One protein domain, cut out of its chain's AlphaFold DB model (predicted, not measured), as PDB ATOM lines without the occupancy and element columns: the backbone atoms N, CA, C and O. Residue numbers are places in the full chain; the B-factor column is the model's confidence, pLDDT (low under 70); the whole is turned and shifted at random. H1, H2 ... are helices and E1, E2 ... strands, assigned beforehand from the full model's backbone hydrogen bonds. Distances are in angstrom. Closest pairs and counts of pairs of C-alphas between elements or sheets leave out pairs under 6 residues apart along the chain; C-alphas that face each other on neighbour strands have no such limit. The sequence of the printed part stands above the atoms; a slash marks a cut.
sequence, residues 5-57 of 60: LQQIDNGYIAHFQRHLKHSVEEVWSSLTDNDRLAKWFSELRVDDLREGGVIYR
ATOM      1  N   LEU A   5     164.200 143.998 131.271       96.25
ATOM      2  CA  LEU A   5     164.783 144.591 130.070       96.25
ATOM      3  C   LEU A   5     166.302 144.467 130.111       96.25
ATOM      4  O   LEU A   5     166.946 144.941 131.045       96.25
ATOM      5  N   GLN A   6     166.869 143.884 129.061       97.25
ATOM      6  CA  GLN A   6     168.309 143.785 128.862       97.25
ATOM      7  C   GLN A   6     168.699 144.501 127.569       97.25
ATOM      8  O   GLN A   6     168.151 144.210 126.507       97.25
ATOM      9  N   GLN A   7     169.656 145.426 127.651       96.94
ATOM     10  CA  GLN A   7     170.266 146.033 126.470       96.94
ATOM     11  C   GLN A   7     171.296 145.073 125.862       96.94
ATOM     12  O   GLN A   7     172.083 144.463 126.585       96.94
ATOM     13  N   ILE A   8     171.285 144.957 124.538       96.75
ATOM     14  CA  ILE A   8     172.267 144.212 123.741       96.75
ATOM     15  C   ILE A   8     172.834 145.133 122.653       96.75
ATOM     16  O   ILE A   8     172.266 146.194 122.394       96.75
ATOM     17  N   ASP A   9     173.922 144.724 121.994       95.38
ATOM     18  CA  ASP A   9     174.646 145.560 121.017       95.38
ATOM     19  C   ASP A   9     173.741 146.189 119.949       95.38
ATOM     20  O   ASP A   9     173.963 147.327 119.541       95.38
ATOM     21  N   ASN A  10     172.698 145.472 119.521       93.44
ATOM     22  CA  ASN A  10     171.757 145.942 118.508       93.44
ATOM     23  C   ASN A  10     170.289 145.850 118.955       93.44
ATOM     24  O   ASN A  10     169.441 145.338 118.225       93.44
ATOM     25  N   GLY A  11     169.983 146.319 120.170       95.69
ATOM     26  CA  GLY A  11     168.602 146.502 120.623       95.69
ATOM     27  C   GLY A  11     168.364 146.140 122.085       95.69
ATOM     28  O   GLY A  11     169.226 146.316 122.945       95.69
ATOM     29  N   TYR A  12     167.160 145.640 122.362       96.62
ATOM     30  CA  TYR A  12     166.727 145.258 123.701       96.62
ATOM     31  C   TYR A  12     166.020 143.908 123.672       96.62
ATOM     32  O   TYR A  12     165.244 143.621 122.761       96.62
ATOM     33  N   ILE A  13     166.254 143.107 124.706       96.56
ATOM     34  CA  ILE A  13     165.483 141.904 125.004       96.56
ATOM     35  C   ILE A  13     164.508 142.257 126.123       96.56
ATOM     36  O   ILE A  13     164.925 142.745 127.174       96.56
ATOM     37  N   ALA A  14     163.218 142.005 125.899       96.50
ATOM     38  CA  ALA A  14     162.180 142.116 126.918       96.50
ATOM     39  C   ALA A  14     161.698 140.715 127.306       96.50
ATOM     40  O   ALA A  14     161.099 140.014 126.489       96.50
ATOM     41  N   HIS A  15     161.952 140.305 128.549       96.31
ATOM     42  CA  HIS A  15     161.525 139.009 129.068       96.31
ATOM     43  C   HIS A  15     160.311 139.161 129.991       96.31
ATOM     44  O   HIS A  15     160.316 139.948 130.938       96.31
ATOM     45  N   PHE A  16     159.259 138.385 129.721       95.00
ATOM     46  CA  PHE A  16     158.046 138.341 130.531       95.00
ATOM     47  C   PHE A  16     157.844 136.931 131.088       95.00
ATOM     48  O   PHE A  16     157.579 136.002 130.331       95.00
ATOM     49  N   GLN A  17     157.877 136.780 132.414       94.56
ATOM     50  CA  GLN A  17     157.597 135.506 133.083       94.56
ATOM     51  C   GLN A  17     156.266 135.545 133.836       94.56
ATOM     52  O   GLN A  17     155.986 136.480 134.593       94.56
ATOM     53  N   ARG A  18     155.433 134.513 133.662       91.69
ATOM     54  CA  ARG A  18     154.164 134.342 134.388       91.69
ATOM     55  C   ARG A  18     154.021 132.900 134.863       91.69
ATOM     56  O   ARG A  18     154.277 131.972 134.106       91.69
ATOM     57  N   HIS A  19     153.573 132.732 136.103       94.56
ATOM     58  CA  HIS A  19     153.181 131.434 136.646       94.56
ATOM     59  C   HIS A  19     151.663 131.310 136.526       94.56
ATOM     60  O   HIS A  19     150.927 132.018 137.215       94.56
ATOM     61  N   LEU A  20     151.202 130.451 135.621       94.75
ATOM     62  CA  LEU A  20     149.783 130.215 135.378       94.75
ATOM     63  C   LEU A  20     149.337 128.961 136.131       94.75
ATOM     64  O   LEU A  20     150.025 127.946 136.118       94.75
ATOM     65  N   LYS A  21     148.170 129.026 136.781       97.06
ATOM     66  CA  LYS A  21     147.541 127.872 137.448       97.06
ATOM     67  C   LYS A  21     146.711 127.049 136.454       97.06
ATOM     68  O   LYS A  21     145.566 126.717 136.737       97.06
ATOM     69  N   HIS A  22     147.279 126.797 135.282       96.31
ATOM     70  CA  HIS A  22     146.638 126.129 134.154       96.31
ATOM     71  C   HIS A  22     147.555 125.038 133.623       96.31
ATOM     72  O   HIS A  22     148.776 125.121 133.791       96.31
ATOM     73  N   SER A  23     146.972 124.016 133.004       97.88
ATOM     74  CA  SER A  23     147.760 122.956 132.383       97.88
ATOM     75  C   SER A  23     148.512 123.484 131.156       97.88
ATOM     76  O   SER A  23     148.174 124.530 130.591       97.88
ATOM     77  N   VAL A  24     149.541 122.755 130.721       97.31
ATOM     78  CA  VAL A  24     150.289 123.117 129.508       97.31
ATOM     79  C   VAL A  24     149.359 123.131 128.295       97.31
ATOM     80  O   VAL A  24     149.438 124.040 127.475       97.31
ATOM     81  N   GLU A  25     148.428 122.183 128.215       97.88
ATOM     82  CA  GLU A  25     147.439 122.061 127.142       97.88
ATOM     83  C   GLU A  25     146.493 123.268 127.104       97.88
ATOM     84  O   GLU A  25     146.203 123.805 126.032       97.88
ATOM     85  N   GLU A  26     146.043 123.742 128.267       97.19
ATOM     86  CA  GLU A  26     145.193 124.932 128.360       97.19
ATOM     87  C   GLU A  26     145.938 126.186 127.886       97.19
ATOM     88  O   GLU A  26     145.409 126.963 127.083       97.19
ATOM     89  N   VAL A  27     147.186 126.367 128.323       96.81
ATOM     90  CA  VAL A  27     148.016 127.502 127.897       96.81
ATOM     91  C   VAL A  27     148.313 127.420 126.399       96.81
ATOM     92  O   VAL A  27     148.156 128.410 125.687       96.81
ATOM     93  N   TRP A  28     148.654 126.235 125.895       96.62
ATOM     94  CA  TRP A  28     148.942 126.007 124.482       96.62
ATOM     95  C   TRP A  28     147.735 126.285 123.584       96.62
ATOM     96  O   TRP A  28     147.861 126.934 122.544       96.62
ATOM     97  N   SER A  29     146.538 125.875 124.010       97.31
ATOM     98  CA  SER A  29     145.305 126.181 123.280       97.31
ATOM     99  C   SER A  29     145.051 127.688 123.179       97.31
ATOM    100  O   SER A  29     144.521 128.152 122.181       97.31
ATOM    101  N   SER A  30     145.498 128.485 124.156       96.38
ATOM    102  CA  SER A  30     145.356 129.948 124.110       96.38
ATOM    103  C   SER A  30     146.253 130.610 123.054       96.38
ATOM    104  O   SER A  30     146.056 131.784 122.751       96.38
ATOM    105  N   LEU A  31     147.222 129.872 122.498       95.25
ATOM    106  CA  LEU A  31     148.109 130.308 121.415       95.25
ATOM    107  C   LEU A  31     147.715 129.728 120.050       95.25
ATOM    108  O   LEU A  31     148.060 130.307 119.025       95.25
ATOM    109  N   THR A  32     147.034 128.579 120.031       95.62
ATOM    110  CA  THR A  32     146.819 127.775 118.816       95.62
ATOM    111  C   THR A  32     145.359 127.665 118.373       95.62
ATOM    112  O   THR A  32     145.101 127.400 117.202       95.62
ATOM    113  N   ASP A  33     144.402 127.913 119.270       96.81
ATOM    114  CA  ASP A  33     142.975 128.020 118.961       96.81
ATOM    115  C   ASP A  33     142.620 129.497 118.736       96.81
ATOM    116  O   ASP A  33     142.746 130.319 119.647       96.81
ATOM    117  N   ASN A  34     142.157 129.839 117.531       96.44
ATOM    118  CA  ASN A  34     141.811 131.212 117.156       96.44
ATOM    119  C   ASN A  34     140.724 131.836 118.051       96.44
ATOM    120  O   ASN A  34     140.808 133.028 118.353       96.44
ATOM    121  N   ASP A  35     139.751 131.055 118.533       96.94
ATOM    122  CA  ASP A  35     138.682 131.565 119.402       96.94
ATOM    123  C   ASP A  35     139.208 131.904 120.802       96.94
ATOM    124  O   ASP A  35     138.664 132.769 121.495       96.94
ATOM    125  N   ARG A  36     140.274 131.227 121.248       97.25
ATOM    126  CA  ARG A  36     140.944 131.509 122.526       97.25
ATOM    127  C   ARG A  36     141.989 132.607 122.380       97.25
ATOM    128  O   ARG A  36     142.027 133.501 123.223       97.25
ATOM    129  N   LEU A  37     142.784 132.569 121.313       96.44
ATOM    130  CA  LEU A  37     143.797 133.573 120.988       96.44
ATOM    131  C   LEU A  37     143.173 134.968 120.891       96.44
ATOM    132  O   LEU A  37     143.652 135.904 121.531       96.44
ATOM    133  N   ALA A  38     142.029 135.089 120.210       95.81
ATOM    134  CA  ALA A  38     141.332 136.361 120.047       95.81
ATOM    135  C   ALA A  38     140.871 137.005 121.371       95.81
ATOM    136  O   ALA A  38     140.656 138.216 121.416       95.81
ATOM    137  N   LYS A  39     140.749 136.236 122.465       96.06
ATOM    138  CA  LYS A  39     140.343 136.763 123.784       96.06
ATOM    139  C   LYS A  39     141.413 137.626 124.444       96.06
ATOM    140  O   LYS A  39     141.083 138.396 125.343       96.06
ATOM    141  N   TRP A  40     142.677 137.477 124.050       93.81
ATOM    142  CA  TRP A  40     143.789 138.191 124.682       93.81
ATOM    143  C   TRP A  40     144.774 138.813 123.684       93.81
ATOM    144  O   TRP A  40     145.483 139.745 124.054       93.81
ATOM    145  N   PHE A  41     144.788 138.352 122.430       93.94
ATOM    146  CA  PHE A  41     145.593 138.910 121.346       93.94
ATOM    147  C   PHE A  41     144.779 138.971 120.043       93.94
ATOM    148  O   PHE A  41     145.050 138.269 119.072       93.94
ATOM    149  N   SER A  42     143.751 139.823 120.030       94.25
ATOM    150  CA  SER A  42     142.753 139.930 118.949       94.25
ATOM    151  C   SER A  42     143.314 140.297 117.573       94.25
ATOM    152  O   SER A  42     142.634 140.104 116.568       94.25
ATOM    153  N   GLU A  43     144.540 140.816 117.511       95.19
ATOM    154  CA  GLU A  43     145.219 141.125 116.254       95.19
ATOM    155  C   GLU A  43     145.832 139.899 115.570       95.19
ATOM    156  O   GLU A  43     146.218 140.006 114.416       95.19
ATOM    157  N   LEU A  44     145.970 138.747 116.230       94.94
ATOM    158  CA  LEU A  44     146.631 137.581 115.638       94.94
ATOM    159  C   LEU A  44     145.639 136.489 115.260       94.94
ATOM    160  O   LEU A  44     144.656 136.237 115.956       94.94
ATOM    161  N   ARG A  45     145.948 135.801 114.160       95.81
ATOM    162  CA  ARG A  45     145.224 134.623 113.698       95.81
ATOM    163  C   ARG A  45     146.199 133.552 113.226       95.81
ATOM    164  O   ARG A  45     147.125 133.828 112.466       95.81
ATOM    165  N   VAL A  46     145.978 132.327 113.682       95.94
ATOM    166  CA  VAL A  46     146.650 131.123 113.193       95.94
ATOM    167  C   VAL A  46     146.061 130.776 111.829       95.94
ATOM    168  O   VAL A  46     144.839 130.633 111.718       95.94
ATOM    169  N   ASP A  47     146.917 130.670 110.812       94.69
ATOM    170  CA  ASP A  47     146.534 130.223 109.467       94.69
ATOM    171  C   ASP A  47     146.538 128.694 109.388       94.69
ATOM    172  O   ASP A  47     145.497 128.057 109.240       94.69
ATOM    173  N   ASP A  48     147.720 128.107 109.587       93.81
ATOM    174  CA  ASP A  48     147.959 126.671 109.515       93.81
ATOM    175  C   ASP A  48     148.923 126.253 110.631       93.81
ATOM    176  O   ASP A  48     150.044 126.760 110.732       93.81
ATOM    177  N   LEU A  49     148.475 125.344 111.499       93.00
ATOM    178  CA  LEU A  49     149.227 124.907 112.670       93.00
ATOM    179  C   LEU A  49     150.081 123.681 112.336       93.00
ATOM    180  O   LEU A  49     149.768 122.549 112.704       93.00
ATOM    181  N   ARG A  50     151.192 123.926 111.647       94.56
ATOM    182  CA  ARG A  50     152.214 122.923 111.329       94.56
ATOM    183  C   ARG A  50     153.594 123.558 111.233       94.56
ATOM    184  O   ARG A  50     153.735 124.779 111.220       94.56
ATOM    185  N   GLU A  51     154.620 122.729 111.092       95.69
ATOM    186  CA  GLU A  51     155.952 123.215 110.738       95.69
ATOM    187  C   GLU A  51     155.920 123.962 109.394       95.69
ATOM    188  O   GLU A  51     155.346 123.497 108.401       95.69
ATOM    189  N   GLY A  52     156.505 125.163 109.385       95.88
ATOM    190  CA  GLY A  52     156.441 126.097 108.258       95.88
ATOM    191  C   GLY A  52     155.107 126.843 108.111       95.88
ATOM    192  O   GLY A  52     154.958 127.605 107.160       95.88
ATOM    193  N   GLY A  53     154.150 126.627 109.019       94.94
ATOM    194  CA  GLY A  53     152.921 127.410 109.118       94.94
ATOM    195  C   GLY A  53     153.157 128.810 109.691       94.94
ATOM    196  O   GLY A  53     154.238 129.117 110.204       94.94
ATOM    197  N   VAL A  54     152.143 129.672 109.596       95.12
ATOM    198  CA  VAL A  54     152.244 131.083 109.994       95.12
ATOM    199  C   VAL A  54     151.093 131.518 110.899       95.12
ATOM    200  O   VAL A  54     149.947 131.095 110.750       95.12
ATOM    201  N   ILE A  55     151.418 132.417 111.828       95.44
ATOM    202  CA  ILE A  55     150.452 133.239 112.558       95.44
ATOM    203  C   ILE A  55     150.610 134.651 112.011       95.44
ATOM    204  O   ILE A  55     151.717 135.191 111.996       95.44
ATOM    205  N   TYR A  56     149.521 135.232 111.530       94.69
ATOM    206  CA  TYR A  56     149.536 136.521 110.854       94.69
ATOM    207  C   TYR A  56     148.583 137.499 111.523       94.69
ATOM    208  O   TYR A  56     147.671 137.120 112.261       94.69
ATOM    209  N   ARG A  57     148.795 138.783 111.235       93.38
ATOM    210  CA  ARG A  57     147.827 139.828 111.541       93.38
ATOM    211  C   ARG A  57     146.936 140.047 110.318       93.38
ATOM    212  O   ARG A  57     147.462 140.513 109.304       93.38
TER     213      ARG A  57
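Overview. This is residues 5 to 57 of the 60 residues of an uncharacterized protein of Cohnella abietis (UniProt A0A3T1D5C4). A small two-stranded hairpin, E1 and E2, and a loose head of two short helices, H1 and H2, with a looping tail, residues 38 to 57, lie at the two ends of the model, joined by a drawn-out link between E2 and H1. The turn end of the hairpin, residues 7 to 12, sticks out, and residues 17 to 25, the last two of them in H1, also stand free, with open space between the hairpin and the head. The printed part has 53 residues, with two named strands and then two named helices, in the order E1, E2, H1, H2; the sheet has the order E1 - E2 and is antiparallel. The class is mixed, helices and strands, with under half of the residues in named elements. The whole is loose, with a radius of gyration of the C-alphas of 14.2 A and spans of 37 by 29 by 22 A.

Along the chain. E2, residues 11 to 15, is the longer strand and measures 13.3 A from first to last C-alpha. E1, residues 5 to 8, measures 9.8 A and begins at C-alpha 5, (164.783, 144.591, 130.070). H1, residues 24 to 32, measures 12.2 A and begins at C-alpha 24, (150.289, 123.117, 129.508). H2, residues 34 to 37, measures 4.9 A and ends at C-alpha 37, (143.797, 133.573, 120.988).

Arrangement. E1 and E2 form a hairpin with a tight link of 2 residues. They are antiparallel neighbours, with 148 degrees between their directions. The C-alphas of Gln 7 and Tyr 12 face each other at 4.6 A. N of Gln 6 and O of Ile 13, 2.9 A apart, and N of Ile 13 and O of Gln 6, 2.8 A apart, are within hydrogen-bond range. A short link of 8 residues joins E2 to H1. H1 and H2 touch only at the corner by their tight link of 1 residue; their closest C-alphas, those of Ser 30 and Arg 36, are 4.9 A apart. E1 is apart from both H1 and H2, and E2 is apart from H2. In H1, 4 of 5 pairs of O i and N i+4 are within hydrogen-bond range; H2 is too short for such a pair, and its 1 pair of O i and N i+3 is not within range.

Size, cuts and confidence. The two C-alphas farthest apart are those of Asp 9 and Asp 35, at 38.6 A. The printed part has no cut, and no link between named elements is long. Residues 38 to 57 hold no named element, but residues 45 to 46 pair antiparallel with residues 55 to 56. The mean pLDDT of the printed part is 95.7, and no printed residue is under 70.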